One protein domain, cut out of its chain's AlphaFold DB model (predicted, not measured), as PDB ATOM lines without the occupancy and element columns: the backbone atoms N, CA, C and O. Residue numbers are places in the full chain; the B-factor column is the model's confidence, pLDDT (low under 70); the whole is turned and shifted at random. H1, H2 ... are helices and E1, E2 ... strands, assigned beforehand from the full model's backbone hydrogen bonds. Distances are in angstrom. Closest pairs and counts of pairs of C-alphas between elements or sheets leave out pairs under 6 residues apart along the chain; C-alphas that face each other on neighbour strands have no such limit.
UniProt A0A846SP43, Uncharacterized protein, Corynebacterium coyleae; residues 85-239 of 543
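AT A GLANCE: This is residues 85 to 239 of the 543 residues of an uncharacterized protein of Corynebacterium coyleae (UniProt A0A846SP43). Two small lobes sit side by side: in one, helix H3 packs on the two-stranded hairpin E1 E2, with short H2 beside H3; in the other, a sheet of three strands, E3 E4 E5, has H4 over one face, and H4 also reaches E1. Beyond the three-stranded sheet H5 follows E5, H1 packs on H5, and a long stretch with no named element, residues 91 to 113, runs from H1 across to H2; the loop residues 142 to 147 stick out. The printed part has 155 residues with five named helices and five named strands, in the order H1 H2 H3 E1 E2 H4 E3 E4 E5 H5; both sheets, ordered E1 E2 and E3 E4 E5, are antiparallel. The class is mixed, helices and strands, with 68 residues in named elements, under half of those printed. The whole is compact, with a radius of gyration of the C-alphas of 16.5 A and spans of 51 by 39 by 23 A.

IN THESE COORDINATES: H1 is residues 87 to 90, its first C-alpha at (125.296, 7.915, -27.816). H2 is residues 114 to 117, and H3, the longest helix, is residues 126 to 140, 21.4 A from first to last C-alpha. E1 is residues 153 to 156 and E2 residues 159 to 164, 14.0 A long; C-alpha 153 is at (137.289, 15.315, -57.354). H4 follows at once, residues 165 to 173, 12.4 A. E3 is residues 197 to 201, 13.6 A, E4 residues 204 to 209, 16.9 A, and E5 residues 213 to 218, 16.4 A. H5 is residues 219 to 227, 12.5 A, ending with C-alpha 227 at (134.474, 25.273, -27.886).

HOW THE PARTS SIT: H1 touches H5, the closest C-alphas being those of Glu 89 and Ile 219, 6.5 A apart. H2 touches H3, with the C-alphas of Ser 115 and Ala 129 closest, at 5.9 A. The closest C-alphas of H3 and E2 are those of Ala 132 and Pro 160, 3.9 A; those of H3 and E1 are Glu 136 and Val 155, 5.7 A. E1 and E2 form a hairpin, antiparallel at 153 degrees, with N 154 and O 163 within hydrogen-bond range at 2.8 A. H4 is on the sheet E3 E4 E5 at a height of 8.4 A over the sheet, over E4 and E5, and runs slantwise to the strands, at 43 degrees to E5 on the local plane. Its closest C-alphas to E5 are those of Ile 167 and Ala 214, 5.6 A. H4 and E2 are near each other, while H3 and H4 are apart. E3, E4 and E5 make a meander, each strand the antiparallel neighbour of the one before. N 199 and O 206 of the hairpin E3 and E4 are 3.0 A apart, and N 207 and O 215 of the hairpin E4 and E5 are 2.9 A apart, both within hydrogen-bond range. H5 only grazes this sheet, with its residues 219 to 225. Every O i to N i+4 pair is within hydrogen-bond range in H3 and H4, and 4 of 5 are in H5; H1 and H2 are too short for such a pair.

THE WHOLE: The two C-alphas farthest apart, those of Gly 111 and Phe 234, are 52.3 A apart. The printed part has no cut. The links H1 to H2, H3 to E1 and H4 to E3 are long; in the last of these, residues 189 to 190 pair antiparallel with residues 197 to 198 of E3. The mean pLDDT of the printed part is 91.0, and residues 142 to 151 are under 70; of these, residues 142 to 147 stand free.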
ATOM      1  N   VAL A  85     128.612  14.832 -26.261       90.06
ATOM      2  CA  VAL A  85     128.164  14.022 -27.398       90.06
ATOM      3  C   VAL A  85     127.097  13.016 -26.988       90.06
ATOM      4  O   VAL A  85     127.086  12.486 -25.873       90.06
ATOM      5  N   THR A  86     126.181  12.754 -27.914       88.56
ATOM      6  CA  THR A  86     125.128  11.750 -27.740       88.56
ATOM      7  C   THR A  86     125.653  10.337 -28.014       88.56
ATOM      8  O   THR A  86     126.695  10.156 -28.645       88.56
ATOM      9  N   GLN A  87     124.917   9.312 -27.574       84.81
ATOM     10  CA  GLN A  87     125.296   7.915 -27.816       84.81
ATOM     11  C   GLN A  87     125.378   7.573 -29.315       84.81
ATOM     12  O   GLN A  87     126.266   6.817 -29.716       84.81
ATOM     13  N   ASP A  88     124.500   8.159 -30.131       84.62
ATOM     14  CA  ASP A  88     124.484   7.964 -31.585       84.62
ATOM     15  C   ASP A  88     125.686   8.642 -32.265       84.62
ATOM     16  O   ASP A  88     126.208   8.134 -33.250       84.62
ATOM     17  N   GLU A  89     126.175   9.764 -31.723       89.06
ATOM     18  CA  GLU A  89     127.388  10.442 -32.213       89.06
ATOM     19  C   GLU A  89     128.677   9.712 -31.807       89.06
ATOM     20  O   GLU A  89     129.691   9.801 -32.500       89.06
ATOM     21  N   LEU A  90     128.648   8.985 -30.687       85.94
ATOM     22  CA  LEU A  90     129.748   8.117 -30.261       85.94
ATOM     23  C   LEU A  90     129.847   6.848 -31.108       85.94
ATOM     24  O   LEU A  90     130.949   6.359 -31.351       85.94
ATOM     25  N   ASN A  91     128.702   6.315 -31.535       83.50
ATOM     26  CA  ASN A  91     128.595   5.063 -32.273       83.50
ATOM     27  C   ASN A  91     127.635   5.239 -33.459       83.50
ATOM     28  O   ASN A  91     126.507   4.738 -33.411       83.50
ATOM     29  N   PRO A  92     128.056   5.955 -34.518       83.12
ATOM     30  CA  PRO A  92     127.222   6.145 -35.697       83.12
ATOM     31  C   PRO A  92     126.901   4.796 -36.345       83.12
ATOM     32  O   PRO A  92     127.757   3.911 -36.436       83.12
ATOM     33  N   GLN A  93     125.685   4.643 -36.865       78.62
ATOM     34  CA  GLN A  93     125.388   3.499 -37.722       78.62
ATOM     35  C   GLN A  93     126.115   3.659 -39.061       78.62
ATOM     36  O   GLN A  93     125.895   4.628 -39.789       78.62
ATOM     37  N   GLY A  94     127.006   2.707 -39.343       76.12
ATOM     38  CA  GLY A  94     127.727   2.580 -40.606       76.12
ATOM     39  C   GLY A  94     126.807   2.298 -41.792       76.12
ATOM     40  O   GLY A  94     125.693   1.803 -41.626       76.12
ATOM     41  N   LEU A  95     127.301   2.566 -43.001       82.81
ATOM     42  CA  LEU A  95     126.788   1.906 -44.201       82.81
ATOM     43  C   LEU A  95     127.476   0.541 -44.326       82.81
ATOM     44  O   LEU A  95     128.704   0.494 -44.395       82.81
ATOM     45  N   ASP A  96     126.694  -0.541 -44.362       81.06
ATOM     46  CA  ASP A  96     127.222  -1.914 -44.459       81.06
ATOM     47  C   ASP A  96     127.980  -2.156 -45.776       81.06
ATOM     48  O   ASP A  96     128.991  -2.856 -45.803       81.06
ATOM     49  N   GLU A  97     127.508  -1.554 -46.870       86.50
ATOM     50  CA  GLU A  97     128.112  -1.657 -48.194       86.50
ATOM     51  C   GLU A  97     127.956  -0.340 -48.960       86.50
ATOM     52  O   GLU A  97     126.955   0.372 -48.826       86.50
ATOM     53  N   TRP A  98     128.953  -0.014 -49.782       92.25
ATOM     54  CA  TRP A  98     128.881   1.084 -50.736       92.25
ATOM     55  C   TRP A  98     129.719   0.781 -51.980       92.25
ATOM     56  O   TRP A  98     130.828   0.257 -51.877       92.25
ATOM     57  N   HIS A  99     129.211   1.171 -53.150       91.06
ATOM     58  CA  HIS A  99     129.929   1.090 -54.419       91.06
ATOM     59  C   HIS A  99     129.641   2.315 -55.308       91.06
ATOM     60  O   HIS A  99     128.555   2.906 -55.200       91.06
ATOM     61  N   PRO A 100     130.577   2.686 -56.207       91.50
ATOM     62  CA  PRO A 100     130.334   3.671 -57.264       91.50
ATOM     63  C   PRO A 100     129.143   3.285 -58.147       91.50
ATOM     64  O   PRO A 100     128.758   2.116 -58.206       91.50
ATOM     65  N   THR A 101     128.547   4.253 -58.837       91.56
ATOM     66  CA  THR A 101     127.435   3.967 -59.749       91.56
ATOM     67  C   THR A 101     127.954   3.292 -61.013       91.56
ATOM     68  O   THR A 101     128.825   3.824 -61.698       91.56
ATOM     69  N   ASP A 102     127.384   2.136 -61.347       90.31
ATOM     70  CA  ASP A 102     127.652   1.476 -62.623       90.31
ATOM     71  C   ASP A 102     126.999   2.263 -63.770       90.31
ATOM     72  O   ASP A 102     125.780   2.463 -63.753       90.31
ATOM     73  N   ASP A 103     127.817   2.675 -64.748       89.31
ATOM     74  CA  ASP A 103     127.433   3.426 -65.960       89.31
ATOM     75  C   ASP A 103     126.557   4.667 -65.671       89.31
ATOM     76  O   ASP A 103     125.369   4.693 -65.999       89.31
ATOM     77  N   PRO A 104     127.108   5.698 -65.002       92.19
ATOM     78  CA  PRO A 104     126.325   6.839 -64.539       92.19
ATOM     79  C   PRO A 104     125.832   7.714 -65.703       92.19
ATOM     80  O   PRO A 104     126.571   8.028 -66.640       92.19
ATOM     81  N   HIS A 105     124.592   8.198 -65.612       91.94
ATOM     82  CA  HIS A 105     124.001   9.068 -66.633       91.94
ATOM     83  C   HIS A 105     124.277  10.561 -66.396       91.94
ATOM     84  O   HIS A 105     124.034  11.090 -65.317       91.94
ATOM     85  N   SER A 106     124.711  11.292 -67.434       90.88
ATOM     86  CA  SER A 106     125.026  12.735 -67.362       90.88
ATOM     87  C   SER A 106     123.808  13.671 -67.350       90.88
ATOM     88  O   SER A 106     123.962  14.887 -67.186       90.88
ATOM     89  N   GLU A 107     122.608  13.123 -67.537       92.38
ATOM     90  CA  GLU A 107     121.312  13.807 -67.527       92.38
ATOM     91  C   GLU A 107     120.260  12.915 -66.852       92.38
ATOM     92  O   GLU A 107     120.453  11.707 -66.740       92.38
ATOM     93  N   ILE A 108     119.135  13.492 -66.413       94.44
ATOM     94  CA  ILE A 108     118.049  12.708 -65.806       94.44
ATOM     95  C   ILE A 108     117.352  11.888 -66.896       94.44
ATOM     96  O   ILE A 108     116.643  12.452 -67.733       94.44
ATOM     97  N   ILE A 109     117.486  10.562 -66.839       94.19
ATOM     98  CA  ILE A 109     116.765   9.625 -67.705       94.19
ATOM     99  C   ILE A 109     115.737   8.861 -66.855       94.19
ATOM    100  O   ILE A 109     116.121   8.004 -66.056       94.19
ATOM    101  N   PRO A 110     114.426   9.146 -67.001       92.94
ATOM    102  CA  PRO A 110     113.394   8.514 -66.184       92.94
ATOM    103  C   PRO A 110     113.454   6.980 -66.226       92.94
ATOM    104  O   PRO A 110     113.388   6.383 -67.302       92.94
ATOM    105  N   GLY A 111     113.539   6.347 -65.053       93.06
ATOM    106  CA  GLY A 111     113.569   4.891 -64.902       93.06
ATOM    107  C   GLY A 111     114.942   4.252 -65.122       93.06
ATOM    108  O   GLY A 111     115.041   3.030 -65.032       93.06
ATOM    109  N   GLN A 112     115.979   5.041 -65.423       94.19
ATOM    110  CA  GLN A 112     117.347   4.546 -65.640       94.19
ATOM    111  C   GLN A 112     118.342   5.062 -64.592       94.19
ATOM    112  O   GLN A 112     119.381   4.433 -64.389       94.19
ATOM    113  N   MET A 113     117.998   6.129 -63.858       95.75
ATOM    114  CA  MET A 113     118.824   6.616 -62.750       95.75
ATOM    115  C   MET A 113     118.990   5.524 -61.687       95.75
ATOM    116  O   MET A 113     118.060   4.765 -61.407       95.75
ATOM    117  N   ARG A 114     120.140   5.461 -61.023       95.19
ATOM    118  CA  ARG A 114     120.402   4.566 -59.888       95.19
ATOM    119  C   ARG A 114     119.335   4.696 -58.809       95.19
ATOM    120  O   ARG A 114     118.900   3.691 -58.266       95.19
ATOM    121  N   SER A 115     118.838   5.905 -58.558       95.00
ATOM    122  CA  SER A 115     117.754   6.131 -57.594       95.00
ATOM    123  C   SER A 115     116.390   5.542 -58.014       95.00
ATOM    124  O   SER A 115     115.500   5.424 -57.175       95.00
ATOM    125  N   ASP A 116     116.209   5.192 -59.296       94.38
ATOM    126  CA  ASP A 116     115.052   4.441 -59.807       94.38
ATOM    127  C   ASP A 116     115.277   2.916 -59.734       94.38
ATOM    128  O   ASP A 116     114.313   2.147 -59.727       94.38
ATOM    129  N   ARG A 117     116.543   2.476 -59.698       93.38
ATOM    130  CA  ARG A 117     116.966   1.063 -59.720       93.38
ATOM    131  C   ARG A 117     117.222   0.488 -58.326       93.38
ATOM    132  O   ARG A 117     117.012  -0.703 -58.109       93.38
ATOM    133  N   GLU A 118     117.664   1.326 -57.395       92.00
ATOM    134  CA  GLU A 118     118.090   0.966 -56.044       92.00
ATOM    135  C   GLU A 118     117.367   1.811 -54.988       92.00
ATOM    136  O   GLU A 118     116.940   2.942 -55.228       92.00
ATOM    137  N   SER A 119     117.240   1.264 -53.777       90.75
ATOM    138  CA  SER A 119     116.682   2.004 -52.646       90.75
ATOM    139  C   SER A 119     117.623   3.119 -52.201       90.75
ATOM    140  O   SER A 119     118.798   2.872 -51.941       90.75
ATOM    141  N   ILE A 120     117.091   4.328 -52.033       89.81
ATOM    142  CA  ILE A 120     117.859   5.477 -51.543       89.81
ATOM    143  C   ILE A 120     118.111   5.323 -50.031       89.81
ATOM    144  O   ILE A 120     117.143   5.160 -49.279       89.81
ATOM    145  N   PRO A 121     119.374   5.399 -49.571       85.25
ATOM    146  CA  PRO A 121     119.708   5.412 -48.152       85.25
ATOM    147  C   PRO A 121     118.957   6.494 -47.367       85.25
ATOM    148  O   PRO A 121     118.672   7.582 -47.874       85.25
ATOM    149  N   ALA A 122     118.659   6.200 -46.100       80.25
ATOM    150  CA  ALA A 122     117.960   7.130 -45.222       80.25
ATOM    151  C   ALA A 122     118.694   8.483 -45.136       80.25
ATOM    152  O   ALA A 122     119.907   8.537 -44.953       80.25
ATOM    153  N   GLY A 123     117.943   9.580 -45.258       79.38
ATOM    154  CA  GLY A 123     118.476  10.944 -45.185       79.38
ATOM    155  C   GLY A 123     118.810  11.599 -46.530       79.38
ATOM    156  O   GLY A 123     119.044  12.805 -46.543       79.38
ATOM    157  N   ALA A 124     118.764  10.871 -47.652       87.44
ATOM    158  CA  ALA A 124     118.930  11.438 -48.993       87.44
ATOM    159  C   ALA A 124     117.606  11.487 -49.775       87.44
ATOM    160  O   ALA A 124     116.743  10.617 -49.633       87.44
ATOM    161  N   SER A 125     117.431  12.515 -50.611       94.25
ATOM    162  CA  SER A 125     116.273  12.621 -51.504       94.25
ATOM    163  C   SER A 125     116.559  12.000 -52.872       94.25
ATOM    164  O   SER A 125     117.710  11.918 -53.299       94.25
ATOM    165  N   LYS A 126     115.506  11.619 -53.611       95.12
ATOM    166  CA  LYS A 126     115.653  11.184 -55.011       95.12
ATOM    167  C   LYS A 126     116.341  12.245 -55.870       95.12
ATOM    168  O   LYS A 126     117.193  11.910 -56.680       95.12
ATOM    169  N   ALA A 127     116.009  13.517 -55.654       95.75
ATOM    170  CA  ALA A 127     116.638  14.611 -56.377       95.75
ATOM    171  C   ALA A 127     118.148  14.683 -56.101       95.75
ATOM    172  O   ALA A 127     118.925  14.841 -57.038       95.75
ATOM    173  N   ASP A 128     118.571  14.522 -54.846       95.19
ATOM    174  CA  ASP A 128     119.991  14.518 -54.477       95.19
ATOM    175  C   ASP A 128     120.727  13.315 -55.070       95.19
ATOM    176  O   ASP A 128     121.801  13.478 -55.645       95.19
ATOM    177  N   ALA A 129     120.110  12.135 -55.009       96.19
ATOM    178  CA  ALA A 129     120.634  10.904 -55.589       96.19
ATOM    179  C   ALA A 129     120.811  11.013 -57.117       96.19
ATOM    180  O   ALA A 129     121.864  10.657 -57.644       96.19
ATOM    181  N   ASP A 130     119.817  11.566 -57.821       96.50
ATOM    182  CA  ASP A 130     119.887  11.820 -59.266       96.50
ATOM    183  C   ASP A 130     120.982  12.843 -59.598       96.50
ATOM    184  O   ASP A 130     121.733  12.683 -60.560       96.50
ATOM    185  N   GLN A 131     121.117  13.896 -58.786       95.50
ATOM    186  CA  GLN A 131     122.193  14.874 -58.953       95.50
ATOM    187  C   GLN A 131     123.577  14.277 -58.680       95.50
ATOM    188  O   GLN A 131     124.535  14.675 -59.343       95.50
ATOM    189  N   ALA A 132     123.707  13.355 -57.725       95.31
ATOM    190  CA  ALA A 132     124.967  12.688 -57.423       95.31
ATOM    191  C   ALA A 132     125.455  11.863 -58.621       95.31
ATOM    192  O   ALA A 132     126.592  12.040 -59.051       95.31
ATOM    193  N   GLU A 133     124.572  11.063 -59.223       95.38
ATOM    194  CA  GLU A 133     124.882  10.273 -60.421       95.38
ATOM    195  C   GLU A 133     125.259  11.156 -61.618       95.38
ATOM    196  O   GLU A 133     126.277  10.928 -62.268       95.38
ATOM    197  N   ILE A 134     124.512  12.240 -61.856       94.00
ATOM    198  CA  ILE A 134     124.831  13.194 -62.930       94.00
ATOM    199  C   ILE A 134     126.226  13.790 -62.767       94.00
ATOM    200  O   ILE A 134     126.936  14.011 -63.752       94.00
ATOM    201  N   LYS A 135     126.623  14.102 -61.534       91.62
ATOM    202  CA  LYS A 135     127.960  14.637 -61.269       91.62
ATOM    203  C   LYS A 135     129.036  13.563 -61.398       91.62
ATOM    204  O   LYS A 135     130.097  13.864 -61.932       91.62
ATOM    205  N   GLU A 136     128.760  12.335 -60.975       91.25
ATOM    206  CA  GLU A 136     129.650  11.186 -61.169       91.25
ATOM    207  C   GLU A 136     129.926  10.934 -62.664       91.25
ATOM    208  O   GLU A 136     131.086  10.830 -63.070       91.25
ATOM    209  N   ALA A 137     128.892  10.975 -63.512       90.38
ATOM    210  CA  ALA A 137     129.020  10.877 -64.969       90.38
ATOM    211  C   ALA A 137     129.886  11.997 -65.566       90.38
ATOM    212  O   ALA A 137     130.774  11.763 -66.381       90.38
ATOM    213  N   LYS A 138     129.675  13.239 -65.119       87.50
ATOM    214  CA  LYS A 138     130.444  14.399 -65.604       87.50
ATOM    215  C   LYS A 138     131.914  14.371 -65.189       87.50
ATOM    216  O   LYS A 138     132.743  14.952 -65.882       87.50
ATOM    217  N   LEU A 139     132.240  13.740 -64.060       84.25
ATOM    218  CA  LEU A 139     133.622  13.588 -63.596       84.25
ATOM    219  C   LEU A 139     134.365  12.444 -64.302       84.25
ATOM    220  O   LEU A 139     135.594  12.468 -64.345       84.25
ATOM    221  N   THR A 140     133.640  11.463 -64.842       79.81
ATOM    222  CA  THR A 140     134.211  10.306 -65.551       79.81
ATOM    223  C   THR A 140     134.318  10.515 -67.064       79.81
ATOM    224  O   THR A 140     135.118   9.836 -67.707       79.81
ATOM    225  N   ASP A 141     133.580  11.473 -67.634       74.38
ATOM    226  CA  ASP A 141     133.603  11.783 -69.065       74.38
ATOM    227  C   ASP A 141     134.943  12.415 -69.520       74.38
ATOM    228  O   ASP A 141     135.241  13.567 -69.182       74.38
ATOM    229  N   PRO A 142     135.738  11.722 -70.363       64.12
ATOM    230  CA  PRO A 142     137.012  12.232 -70.870       64.12
ATOM    231  C   PRO A 142     136.860  13.399 -71.863       64.12
ATOM    232  O   PRO A 142     137.858  14.026 -72.221       64.12
ATOM    233  N   SER A 143     135.643  13.678 -72.342       63.84
ATOM    234  CA  SER A 143     135.331  14.722 -73.324       63.84
ATOM    235  C   SER A 143     134.749  16.006 -72.719       63.84
ATOM    236  O   SER A 143     134.655  17.022 -73.415       63.84
ATOM    237  N   THR A 144     134.430  16.008 -71.419       58.28
ATOM    238  CA  THR A 144     133.948  17.198 -70.713       58.28
ATOM    239  C   THR A 144     135.078  18.240 -70.585       58.28
ATOM    240  O   THR A 144     136.128  17.952 -70.006       58.28
ATOM    241  N   PRO A 145     134.903  19.483 -71.088       52.41
ATOM    242  CA  PRO A 145     135.921  20.524 -70.989       52.41
ATOM    243  C   PRO A 145     136.303  20.816 -69.529       52.41
ATOM    244  O   PRO A 145     135.461  21.152 -68.691       52.41
ATOM    245  N   THR A 146     137.605  20.760 -69.247       51.16
ATOM    246  CA  THR A 146     138.268  20.876 -67.931       51.16
ATOM    247  C   THR A 146     138.045  22.193 -67.171       51.16
ATOM    248  O   THR A 146     138.612  22.388 -66.101       51.16
ATOM    249  N   LEU A 147     137.234  23.119 -67.692       45.75
ATOM    250  CA  LEU A 147     136.836  24.329 -66.964       45.75
ATOM    251  C   LEU A 147     135.848  24.023 -65.825       45.75
ATOM    252  O   LEU A 147     135.841  24.751 -64.835       45.75
ATOM    253  N   ASN A 148     135.064  22.939 -65.941       44.59
ATOM    254  CA  ASN A 148     134.091  22.517 -64.923       44.59
ATOM    255  C   ASN A 148     134.441  21.177 -64.250       44.59
ATOM    256  O   ASN A 148     134.097  20.989 -63.086       44.59
ATOM    257  N   ALA A 149     135.143  20.268 -64.936       50.88
ATOM    258  CA  ALA A 149     135.681  19.059 -64.316       50.88
ATOM    259  C   ALA A 149     136.946  19.423 -63.528       50.88
ATOM    260  O   ALA A 149     138.002  19.659 -64.114       50.88
ATOM    261  N   ARG A 150     136.838  19.522 -62.199       60.34
ATOM    262  CA  ARG A 150     137.991  19.735 -61.315       60.34
ATOM    263  C   ARG A 150     138.774  18.419 -61.209       60.34
ATOM    264  O   ARG A 150     138.248  17.463 -60.637       60.34
ATOM    265  N   PRO A 151     140.008  18.332 -61.742       64.50
ATOM    266  CA  PRO A 151     140.792  17.103 -61.667       64.50
ATOM    267  C   PRO A 151     140.993  16.685 -60.204       64.50
ATOM    268  O   PRO A 151     141.356  17.513 -59.370       64.50
ATOM    269  N   GLY A 152     140.760  15.407 -59.893       82.19
ATOM    270  CA  GLY A 152     140.929  14.870 -58.537       82.19
ATOM    271  C   GLY A 152     139.739  15.076 -57.592       82.19
ATOM    272  O   GLY A 152     139.923  14.996 -56.379       82.19
ATOM    273  N   CYS A 153     138.540  15.343 -58.117       90.56
ATOM    274  CA  CYS A 153     137.289  15.315 -57.354       90.56
ATOM    275  C   CYS A 153     136.530  13.991 -57.532       90.56
ATOM    276  O   CYS A 153     136.720  13.282 -58.517       90.56
ATOM    277  N   GLY A 154     135.680  13.658 -56.564       92.12
ATOM    278  CA  GLY A 154     134.759  12.525 -56.603       92.12
ATOM    279  C   GLY A 154     133.430  12.874 -55.949       92.12
ATOM    280  O   GLY A 154     133.351  13.804 -55.142       92.12
ATOM    281  N   VAL A 155     132.394  12.132 -56.322       94.31
ATOM    282  CA  VAL A 155     131.033  12.248 -55.790       94.31
ATOM    283  C   VAL A 155     130.607  10.874 -55.297       94.31
ATOM    284  O   VAL A 155     130.938   9.869 -55.918       94.31
ATOM    285  N   TYR A 156     129.904  10.842 -54.167       94.50
ATOM    286  CA  TYR A 156     129.596   9.611 -53.449       94.50
ATOM    287  C   TYR A 156     128.090   9.477 -53.323       94.50
ATOM    288  O   TYR A 156     127.478  10.083 -52.443       94.50
ATOM    289  N   TRP A 157     127.485   8.707 -54.227       94.75
ATOM    290  CA  TRP A 157     126.042   8.494 -54.238       94.75
ATOM    291  C   TRP A 157     125.542   7.990 -52.869       94.75
ATOM    292  O   TRP A 157     126.196   7.136 -52.269       94.75
ATOM    293  N   PRO A 158     124.405   8.484 -52.350       95.31
ATOM    294  CA  PRO A 158     123.464   9.437 -52.955       95.31
ATOM    295  C   PRO A 158     123.786  10.917 -52.675       95.31
ATOM    296  O   PRO A 158     122.969  11.786 -52.971       95.31
ATOM    297  N   ALA A 159     124.934  11.234 -52.071       95.19
ATOM    298  CA  ALA A 159     125.286  12.600 -51.703       95.19
ATOM    299  C   ALA A 159     125.823  13.387 -52.918       95.19
ATOM    300  O   ALA A 159     126.836  13.004 -53.505       95.19
ATOM    301  N   PRO A 160     125.224  14.536 -53.287       94.62
ATOM    302  CA  PRO A 160     125.575  15.266 -54.504       94.62
ATOM    303  C   PRO A 160     126.784  16.195 -54.312       94.62
ATOM    304  O   PRO A 160     126.953  17.161 -55.062       94.62
ATOM    305  N   PHE A 161     127.601  15.979 -53.283       94.88
ATOM    306  CA  PHE A 161     128.722  16.850 -52.949       94.88
ATOM    307  C   PHE A 161     130.025  16.328 -53.546       94.88
ATOM    308  O   PHE A 161     130.351  15.150 -53.432       94.88
ATOM    309  N   GLU A 162     130.783  17.235 -54.160       93.12
ATOM    310  CA  GLU A 162     132.118  16.942 -54.673       93.12
ATOM    311  C   GLU A 162     133.148  17.071 -53.547       93.12
ATOM    312  O   GLU A 162     133.313  18.150 -52.966       93.12
ATOM    313  N   VAL A 163     133.866  15.982 -53.274       95.12
ATOM    314  CA  VAL A 163     135.035  15.956 -52.387       95.12
ATOM    315  C   VAL A 163     136.279  15.900 -53.263       95.12
ATOM    316  O   VAL A 163     136.341  15.104 -54.199       95.12
ATOM    317  N   CYS A 164     137.267  16.750 -52.991       92.94
ATOM    318  CA  CYS A 164     138.387  16.978 -53.901       92.94
ATOM    319  C   CYS A 164     139.756  16.824 -53.232       92.94
ATOM    320  O   CYS A 164     139.895  16.885 -52.009       92.94
ATOM    321  N   GLY A 165     140.784  16.633 -54.061       92.62
ATOM    322  CA  GLY A 165     142.186  16.773 -53.677       92.62
ATOM    323  C   GLY A 165     142.605  15.878 -52.508       92.62
ATOM    324  O   GLY A 165     142.238  14.709 -52.426       92.62
ATOM    325  N   ALA A 166     143.403  16.433 -51.593       96.12
ATOM    326  CA  ALA A 166     143.933  15.690 -50.451       96.12
ATOM    327  C   ALA A 166     142.839  15.208 -49.484       96.12
ATOM    328  O   ALA A 166     142.986  14.144 -48.887       96.12
ATOM    329  N   ILE A 167     141.739  15.959 -49.366       97.94
ATOM    330  CA  ILE A 167     140.580  15.578 -48.553       97.94
ATOM    331  C   ILE A 167     139.943  14.308 -49.120       97.94
ATOM    332  O   ILE A 167     139.729  13.349 -48.383       97.94
ATOM    333  N   LYS A 168     139.709  14.272 -50.438       96.81
ATOM    334  CA  LYS A 168     139.196  13.087 -51.136       96.81
ATOM    335  C   LYS A 168     140.119  11.888 -50.960       96.81
ATOM    336  O   LYS A 168     139.657  10.807 -50.623       96.81
ATOM    337  N   ASN A 169     141.422  12.093 -51.153       97.00
ATOM    338  CA  ASN A 169     142.403  11.017 -51.041       97.00
ATOM    339  C   ASN A 169     142.384  10.371 -49.649       97.00
ATOM    340  O   ASN A 169     142.435   9.148 -49.556       97.00
ATOM    341  N   LEU A 170     142.289  11.174 -48.580       98.12
ATOM    342  CA  LEU A 170     142.146  10.633 -47.230       98.12
ATOM    343  C   LEU A 170     140.805   9.917 -47.059       98.12
ATOM    344  O   LEU A 170     140.786   8.811 -46.531       98.12
ATOM    345  N   TYR A 171     139.709  10.532 -47.508       97.94
ATOM    346  CA  TYR A 171     138.373   9.954 -47.386       97.94
ATOM    347  C   TYR A 171     138.288   8.572 -48.044       97.94
ATOM    348  O   TYR A 171     137.858   7.622 -47.400       97.94
ATOM    349  N   ASP A 172     138.789   8.424 -49.271       96.69
ATOM    350  CA  ASP A 172     138.855   7.130 -49.958       96.69
ATOM    351  C   ASP A 172     139.739   6.126 -49.206       96.69
ATOM    352  O   ASP A 172     139.370   4.963 -49.056       96.69
ATOM    353  N   ALA A 173     140.895   6.572 -48.700       97.31
ATOM    354  CA  ALA A 173     141.857   5.708 -48.019       97.31
ATOM    355  C   ALA A 173     141.316   5.096 -46.717       97.31
ATOM    356  O   ALA A 173     141.727   3.996 -46.350       97.31
ATOM    357  N   ILE A 174     140.399   5.782 -46.030       95.50
ATOM    358  CA  ILE A 174     139.760   5.277 -44.805       95.50
ATOM    359  C   ILE A 174     138.460   4.501 -45.072       95.50
ATOM    360  O   ILE A 174     137.787   4.108 -44.122       95.50
ATOM    361  N   GLY A 175     138.103   4.271 -46.342       94.81
ATOM    362  CA  GLY A 175     136.921   3.501 -46.747       94.81
ATOM    363  C   GLY A 175     135.739   4.338 -47.245       94.81
ATOM    364  O   GLY A 175     134.661   3.798 -47.468       94.81
ATOM    365  N   GLY A 176     135.901   5.649 -47.431       95.06
ATOM    366  CA  GLY A 176     134.875   6.508 -48.020       95.06
ATOM    367  C   GLY A 176     133.540   6.419 -47.261       95.06
ATOM    368  O   GLY A 176     133.530   6.553 -46.033       95.06
ATOM    369  N   PRO A 177     132.409   6.173 -47.945       94.81
ATOM    370  CA  PRO A 177     131.096   6.084 -47.301       94.81
ATOM    371  C   PRO A 177     130.924   4.954 -46.282       94.81
ATOM    372  O   PRO A 177     130.054   5.072 -45.422       94.81
ATOM    373  N   THR A 178     131.737   3.894 -46.333       93.69
ATOM    374  CA  THR A 178     131.708   2.814 -45.326       93.69
ATOM    375  C   THR A 178     132.615   3.103 -44.128       93.69
ATOM    376  O   THR A 178     132.699   2.300 -43.201       93.69
ATOM    377  N   SER A 179     133.332   4.231 -44.134       94.12
ATOM    378  CA  SER A 179     134.119   4.686 -42.986       94.12
ATOM    379  C   SER A 179     133.226   5.283 -41.893       94.12
ATOM    380  O   SER A 179     132.056   5.596 -42.113       94.12
ATOM    381  N   PHE A 180     133.809   5.544 -40.719       92.25
ATOM    382  CA  PHE A 180     133.109   6.192 -39.604       92.25
ATOM    383  C   PHE A 180     132.581   7.601 -39.925       92.25
ATOM    384  O   PHE A 180     131.745   8.102 -39.179       92.25
ATOM    385  N   LEU A 181     133.078   8.255 -40.985       95.00
ATOM    386  CA  LEU A 181     132.614   9.579 -41.407       95.00
ATOM    387  C   LEU A 181     131.271   9.520 -42.145       95.00
ATOM    388  O   LEU A 181     130.556  10.527 -42.167       95.00
ATOM    389  N   LEU A 182     130.913   8.354 -42.701       94.25
ATOM    390  CA  LEU A 182     129.742   8.145 -43.554       94.25
ATOM    391  C   LEU A 182     129.751   9.100 -44.764       94.25
ATOM    392  O   LEU A 182     130.815   9.511 -45.224       94.25
ATOM    393  N   LEU A 183     128.582   9.435 -45.319       94.69
ATOM    394  CA  LEU A 183     128.447  10.221 -46.550       94.69
ATOM    395  C   LEU A 183     128.876  11.699 -46.395       94.69
ATOM    396  O   LEU A 183     128.712  12.286 -45.321       94.69
ATOM    397  N   PRO A 184     129.353  12.350 -47.475       96.12
ATOM    398  CA  PRO A 184     129.615  13.787 -47.485       96.12
ATOM    399  C   PRO A 184     128.340  14.624 -47.284       96.12
ATOM    400  O   PRO A 184     127.271  14.296 -47.797       96.12
ATOM    401  N   LYS A 185     128.471  15.760 -46.593       95.62
ATOM    402  CA  LYS A 185     127.425  16.777 -46.361       95.62
ATOM    403  C   LYS A 185     127.726  18.129 -47.002       95.62
ATOM    404  O   LYS A 185     126.860  19.002 -47.031       95.62
ATOM    405  N   SER A 186     128.944  18.331 -47.490       96.19
ATOM    406  CA  SER A 186     129.333  19.565 -48.156       96.19
ATOM    407  C   SER A 186     130.386  19.318 -49.230       96.19
ATOM    408  O   SER A 186     131.115  18.326 -49.219       96.19
ATOM    409  N   LYS A 187     130.458  20.254 -50.181       92.75
ATOM    410  CA  LYS A 187     131.620  20.388 -51.067       92.75
ATOM    411  C   LYS A 187     132.833  20.873 -50.272       92.75
ATOM    412  O   LYS A 187     132.676  21.353 -49.156       92.75
ATOM    413  N   GLU A 188     134.014  20.871 -50.879       93.31
ATOM    414  CA  GLU A 188     135.182  21.525 -50.277       93.31
ATOM    415  C   GLU A 188     134.922  23.025 -50.005       93.31
ATOM    416  O   GLU A 188     134.639  23.820 -50.913       93.31
ATOM    417  N   LEU A 189     135.018  23.407 -48.733       95.88
ATOM    418  CA  LEU A 189     134.889  24.764 -48.216       95.88
ATOM    419  C   LEU A 189     136.275  25.337 -47.915       95.88
ATOM    420  O   LEU A 189     137.191  24.611 -47.539       95.88
ATOM    421  N   THR A 190     136.424  26.654 -48.066       96.38
ATOM    422  CA  THR A 190     137.624  27.365 -47.591       96.38
ATOM    423  C   THR A 190     137.372  27.840 -46.173       96.38
ATOM    424  O   THR A 190     136.318  28.421 -45.911       96.38
ATOM    425  N   ASN A 191     138.321  27.584 -45.280       96.00
ATOM    426  CA  ASN A 191     138.229  28.014 -43.895       96.00
ATOM    427  C   ASN A 191     138.356  29.551 -43.792       96.00
ATOM    428  O   ASN A 191     138.915  30.184 -44.692       96.00
ATOM    429  N   PRO A 192     137.827  30.168 -42.720       94.25
ATOM    430  CA  PRO A 192     137.913  31.605 -42.452       94.25
ATOM    431  C   PRO A 192     139.314  32.228 -42.545       94.25
ATOM    432  O   PRO A 192     139.418  33.412 -42.854       94.25
ATOM    433  N   ASP A 193     140.381  31.455 -42.320       91.75
ATOM    434  CA  ASP A 193     141.772  31.905 -42.476       91.75
ATOM    435  C   ASP A 193     142.193  32.143 -43.943       91.75
ATOM    436  O   ASP A 193     143.255  32.706 -44.207       91.75
ATOM    437  N   GLY A 194     141.368  31.722 -44.906       94.19
ATOM    438  CA  GLY A 194     141.619  31.833 -46.341       94.19
ATOM    439  C   GLY A 194     142.624  30.819 -46.896       94.19
ATOM    440  O   GLY A 194     142.889  30.842 -48.100       94.19
ATOM    441  N   VAL A 195     143.169  29.929 -46.062       94.94
ATOM    442  CA  VAL A 195     144.234  28.987 -46.435       94.94
ATOM    443  C   VAL A 195     143.740  27.552 -46.356       94.94
ATOM    444  O   VAL A 195     143.842  26.815 -47.342       94.94
ATOM    445  N   GLY A 196     143.212  27.141 -45.204       96.81
ATOM    446  CA  GLY A 196     142.778  25.767 -45.018       96.81
ATOM    447  C   GLY A 196     141.504  25.444 -45.782       96.81
ATOM    448  O   GLY A 196     140.719  26.311 -46.181       96.81
ATOM    449  N   LYS A 197     141.306  24.150 -45.990       97.62
ATOM    450  CA  LYS A 197     140.124  23.583 -46.629       97.62
ATOM    451  C   LYS A 197     139.458  22.600 -45.686       97.62
ATOM    452  O   LYS A 197     140.127  21.993 -44.850       97.62
ATOM    453  N   ARG A 198     138.156  22.400 -45.853       98.00
ATOM    454  CA  ARG A 198     137.438  21.318 -45.183       98.00
ATOM    455  C   ARG A 198     136.314  20.762 -46.037       98.00
ATOM    456  O   ARG A 198     135.719  21.491 -46.829       98.00
ATOM    457  N   SER A 199     135.976  19.506 -45.797       98.38
ATOM    458  CA  SER A 199     134.690  18.924 -46.171       98.38
ATOM    459  C   SER A 199     134.012  18.388 -44.920       98.38
ATOM    460  O   SER A 199     134.668  17.913 -43.990       98.38
ATOM    461  N   GLU A 200     132.692  18.499 -44.897       98.19
ATOM    462  CA  GLU A 200     131.848  18.041 -43.801       98.19
ATOM    463  C   GLU A 200     131.204  16.721 -44.216       98.19
ATOM    464  O   GLU A 200     130.791  16.563 -45.366       98.19
ATOM    465  N   PHE A 201     131.107  15.789 -43.280       96.62
ATOM    466  CA  PHE A 201     130.516  14.467 -43.454       96.62
ATOM    467  C   PHE A 201     129.433  14.263 -42.395       96.62
ATOM    468  O   PHE A 201     129.309  15.056 -41.457       96.62
ATOM    469  N   VAL A 202     128.600  13.234 -42.550       93.75
ATOM    470  CA  VAL A 202     127.504  12.973 -41.602       93.75
ATOM    471  C   VAL A 202     128.025  12.814 -40.179       93.75
ATOM    472  O   VAL A 202     127.424  13.395 -39.275       93.75
ATOM    473  N   ASN A 203     129.153  12.129 -39.992       93.81
ATOM    474  CA  ASN A 203     129.721  11.885 -38.670       93.81
ATOM    475  C   ASN A 203     131.162  12.406 -38.515       93.81
ATOM    476  O   ASN A 203     132.032  11.772 -37.919       93.81
ATOM    477  N   GLY A 204     131.428  13.596 -39.046       96.50
ATOM    478  CA  GLY A 204     132.678  14.298 -38.777       96.50
ATOM    479  C   GLY A 204     133.112  15.193 -39.918       96.50
ATOM    480  O   GLY A 204     132.316  15.648 -40.738       96.50
ATOM    481  N   PHE A 205     134.408  15.455 -39.957       98.38
ATOM    482  CA  PHE A 205     135.023  16.397 -40.876       98.38
ATOM    483  C   PHE A 205     136.318  15.810 -41.417       98.38
ATOM    484  O   PHE A 205     136.944  14.965 -40.781       98.38
ATOM    485  N   ILE A 206     136.773  16.315 -42.558       98.75
ATOM    486  CA  ILE A 206     138.185  16.236 -42.928       98.75
ATOM    487  C   ILE A 206     138.659  17.656 -43.190       98.75
ATOM    488  O   ILE A 206     138.082  18.367 -44.016       98.75
ATOM    489  N   TYR A 207     139.713  18.050 -42.487       98.50
ATOM    490  CA  TYR A 207     140.381  19.334 -42.643       98.50
ATOM    491  C   TYR A 207     141.712  19.142 -43.350       98.50
ATOM    492  O   TYR A 207     142.401  18.154 -43.121       98.50
ATOM    493  N   TRP A 208     142.087  20.105 -44.183       98.38
ATOM    494  CA  TRP A 208     143.382  20.159 -44.840       98.38
ATOM    495  C   TRP A 208     144.029  21.529 -44.656       98.38
ATOM    496  O   TRP A 208     143.378  22.563 -44.809       98.38
ATOM    497  N   HIS A 209     145.333  21.534 -44.396       98.12
ATOM    498  CA  HIS A 209     146.164  22.735 -44.410       98.12
ATOM    499  C   HIS A 209     147.526  22.412 -45.050       98.12
ATOM    500  O   HIS A 209     148.054  21.323 -44.815       98.12
ATOM    501  N   PRO A 210     148.168  23.322 -45.815       97.25
ATOM    502  CA  PRO A 210     149.438  23.040 -46.501       97.25
ATOM    503  C   PRO A 210     150.587  22.617 -45.573       97.25
ATOM    504  O   PRO A 210     151.516  21.952 -46.019       97.25
ATOM    505  N   ARG A 211     150.532  23.002 -44.291       96.88
ATOM    506  CA  ARG A 211     151.532  22.622 -43.276       96.88
ATOM    507  C   ARG A 211     151.284  21.251 -42.646       96.88
ATOM    508  O   ARG A 211     152.252  20.591 -42.288       96.88
ATOM    509  N   THR A 212     150.023  20.846 -42.481       97.88
ATOM    510  CA  THR A 212     149.673  19.650 -41.697       97.88
ATOM    511  C   THR A 212     149.151  18.499 -42.552       97.88
ATOM    512  O   THR A 212     149.225  17.355 -42.123       97.88
ATOM    513  N   GLY A 213     148.697  18.757 -43.781       98.19
ATOM    514  CA  GLY A 213     148.051  17.755 -44.627       98.19
ATOM    515  C   GLY A 213     146.562  17.599 -44.313       98.19
ATOM    516  O   GLY A 213     145.978  18.445 -43.639       98.19
ATOM    517  N   ALA A 214     145.941  16.554 -44.870       98.38
ATOM    518  CA  ALA A 214     144.533  16.238 -44.631       98.38
ATOM    519  C   ALA A 214     144.404  15.295 -43.429       98.38
ATOM    520  O   ALA A 214     145.119  14.297 -43.383       98.38
ATOM    521  N   HIS A 215     143.475  15.584 -42.514       98.75
ATOM    522  CA  HIS A 215     143.179  14.767 -41.333       98.75
ATOM    523  C   HIS A 215     141.682  14.727 -41.054       98.75
ATOM    524  O   HIS A 215     140.998  15.749 -41.167       98.75
ATOM    525  N   SER A 216     141.173  13.555 -40.675       98.31
ATOM    526  CA  SER A 216     139.785  13.405 -40.246       98.31
ATOM    527  C   SER A 216     139.618  13.889 -38.811       98.31
ATOM    528  O   SER A 216     140.465  13.596 -37.977       98.31
ATOM    529  N   VAL A 217     138.512  14.558 -38.512       98.31
ATOM    530  CA  VAL A 217     138.130  15.000 -37.167       98.31
ATOM    531  C   VAL A 217     136.757  14.408 -36.858       98.31
ATOM    532  O   VAL A 217     135.778  14.728 -37.540       98.31
ATOM    533  N   SER A 218     136.684  13.526 -35.863       96.44
ATOM    534  CA  SER A 218     135.428  12.903 -35.429       96.44
ATOM    535  C   SER A 218     134.530  13.887 -34.672       96.44
ATOM    536  O   SER A 218     134.980  14.944 -34.221       96.44
ATOM    537  N   ILE A 219     133.240  13.563 -34.512       96.00
ATOM    538  CA  ILE A 219     132.315  14.412 -33.743       96.00
ATOM    539  C   ILE A 219     132.799  14.638 -32.296       96.00
ATOM    540  O   ILE A 219     132.848  15.809 -31.899       96.00
ATOM    541  N   PRO A 220     133.238  13.614 -31.532       95.81
ATOM    542  CA  PRO A 220     133.757  13.810 -30.176       95.81
ATOM    543  C   PRO A 220     134.933  14.786 -30.108       95.81
ATOM    544  O   PRO A 220     134.914  15.708 -29.291       95.81
ATOM    545  N   VAL A 221     135.911  14.665 -31.011       98.00
ATOM    546  CA  VAL A 221     137.035  15.609 -31.050       98.00
ATOM    547  C   VAL A 221     136.573  17.005 -31.473       98.00
ATOM    548  O   VAL A 221     136.972  18.008 -30.874       98.00
ATOM    549  N   SER A 222     135.667  17.091 -32.452       97.31
ATOM    550  CA  SER A 222     135.153  18.371 -32.942       97.31
ATOM    551  C   SER A 222     134.442  19.185 -31.860       97.31
ATOM    552  O   SER A 222     134.516  20.406 -31.908       97.31
ATOM    553  N   ARG A 223     133.809  18.558 -30.854       96.62
ATOM    554  CA  ARG A 223     133.184  19.282 -29.729       96.62
ATOM    555  C   ARG A 223     134.209  20.037 -28.897       96.62
ATOM    556  O   ARG A 223     133.972  21.192 -28.545       96.62
ATOM    557  N   VAL A 224     135.360  19.415 -28.638       97.88
ATOM    558  CA  VAL A 224     136.485  20.064 -27.949       97.88
ATOM    559  C   VAL A 224     137.053  21.186 -28.793       97.88
ATOM    560  O   VAL A 224     137.256  22.303 -28.326       97.88
ATOM    561  N   TRP A 225     137.272  20.913 -30.069       98.19
ATOM    562  CA  TRP A 225     137.862  21.898 -30.955       98.19
ATOM    563  C   TRP A 225     136.944  23.109 -31.175       98.19
ATOM    564  O   TRP A 225     137.395  24.252 -31.124       98.19
ATOM    565  N   GLN A 226     135.637  22.872 -31.314       97.50
ATOM    566  CA  GLN A 226     134.603  23.890 -31.476       97.50
ATOM    567  C   GLN A 226     134.575  24.883 -30.317       97.50
ATOM    568  O   GLN A 226     134.583  26.093 -30.552       97.50
ATOM    569  N   ARG A 227     134.537  24.396 -29.069       96.06
ATOM    570  CA  ARG A 227     134.474  25.273 -27.886       96.06
ATOM    571  C   ARG A 227     135.748  26.094 -27.684       96.06
ATOM    572  O   ARG A 227     135.683  27.161 -27.084       96.06
ATOM    573  N   HIS A 228     136.860  25.656 -28.275       97.00
ATOM    574  CA  HIS A 228     138.125  26.393 -28.303       97.00
ATOM    575  C   HIS A 228     138.332  27.247 -29.557       97.00
ATOM    576  O   HIS A 228     139.396  27.839 -29.711       97.00
ATOM    577  N   GLY A 229     137.320  27.379 -30.421       97.25
ATOM    578  CA  GLY A 229     137.347  28.292 -31.566       97.25
ATOM    579  C   GLY A 229     137.826  27.681 -32.885       97.25
ATOM    580  O   GLY A 229     138.237  28.432 -33.772       97.25
ATOM    581  N   TRP A 230     137.744  26.356 -33.037       97.75
ATOM    582  CA  TRP A 230     138.150  25.620 -34.241       97.75
ATOM    583  C   TRP A 230     139.598  25.938 -34.655       97.75
ATOM    584  O   TRP A 230     140.459  26.154 -33.801       97.75
ATOM    585  N   GLU A 231     139.891  25.981 -35.957       96.75
ATOM    586  CA  GLU A 231     141.226  26.257 -36.495       96.75
ATOM    587  C   GLU A 231     141.772  27.647 -36.139       96.75
ATOM    588  O   GLU A 231     142.980  27.860 -36.194       96.75
ATOM    589  N   ASN A 232     140.897  28.587 -35.770       95.88
ATOM    590  CA  ASN A 232     141.287  29.918 -35.303       95.88
ATOM    591  C   ASN A 232     141.620  29.937 -33.797       95.88
ATOM    592  O   ASN A 232     142.137  30.928 -33.281       95.88
ATOM    593  N   GLY A 233     141.281  28.860 -33.088       97.00
ATOM    594  CA  GLY A 233     141.582  28.638 -31.684       97.00
ATOM    595  C   GLY A 233     143.044  28.310 -31.418       97.00
ATOM    596  O   GLY A 233     143.835  28.091 -32.335       97.00
ATOM    597  N   PHE A 234     143.402  28.204 -30.136       97.19
ATOM    598  CA  PHE A 234     144.781  27.890 -29.740       97.19
ATOM    599  C   PHE A 234     145.250  26.515 -30.234       97.19
ATOM    600  O   PHE A 234     146.446  26.323 -30.421       97.19
ATOM    601  N   LEU A 235     144.328  25.569 -30.455       98.19
ATOM    602  CA  LEU A 235     144.651  24.245 -30.982       98.19
ATOM    603  C   LEU A 235     145.175  24.319 -32.428       98.19
ATOM    604  O   LEU A 235     146.040  23.530 -32.795       98.19
ATOM    605  N   GLY A 236     144.716  25.275 -33.242       98.06
ATOM    606  CA  GLY A 236     145.084  25.354 -34.657       98.06
ATOM    607  C   GLY A 236     144.542  24.174 -35.471       98.06
ATOM    608  O   GLY A 236     143.447  23.677 -35.199       98.06
ATOM    609  N   TYR A 237     145.292  23.731 -36.484       98.62
ATOM    610  CA  TYR A 237     144.894  22.606 -37.341       98.62
ATOM    611  C   TYR A 237     145.256  21.235 -36.744       98.62
ATOM    612  O   TYR A 237     146.258  21.118 -36.035       98.62
ATOM    613  N   PRO A 238     144.499  20.169 -37.071       98.69
ATOM    614  CA  PRO A 238     144.906  18.805 -36.746       98.69
ATOM    615  C   PRO A 238     146.208  18.439 -37.474       98.69
ATOM    616  O   PRO A 238     146.416  18.807 -38.637       98.69
ATOM    617  N   THR A 239     147.079  17.705 -36.783       98.75
ATOM    618  CA  THR A 239     148.346  17.154 -37.300       98.75
ATOM    619  C   THR A 239     148.304  15.635 -37.451       98.75
ATOM    620  O   THR A 239     149.150  15.066 -38.143       98.75
TER     621      THR A 239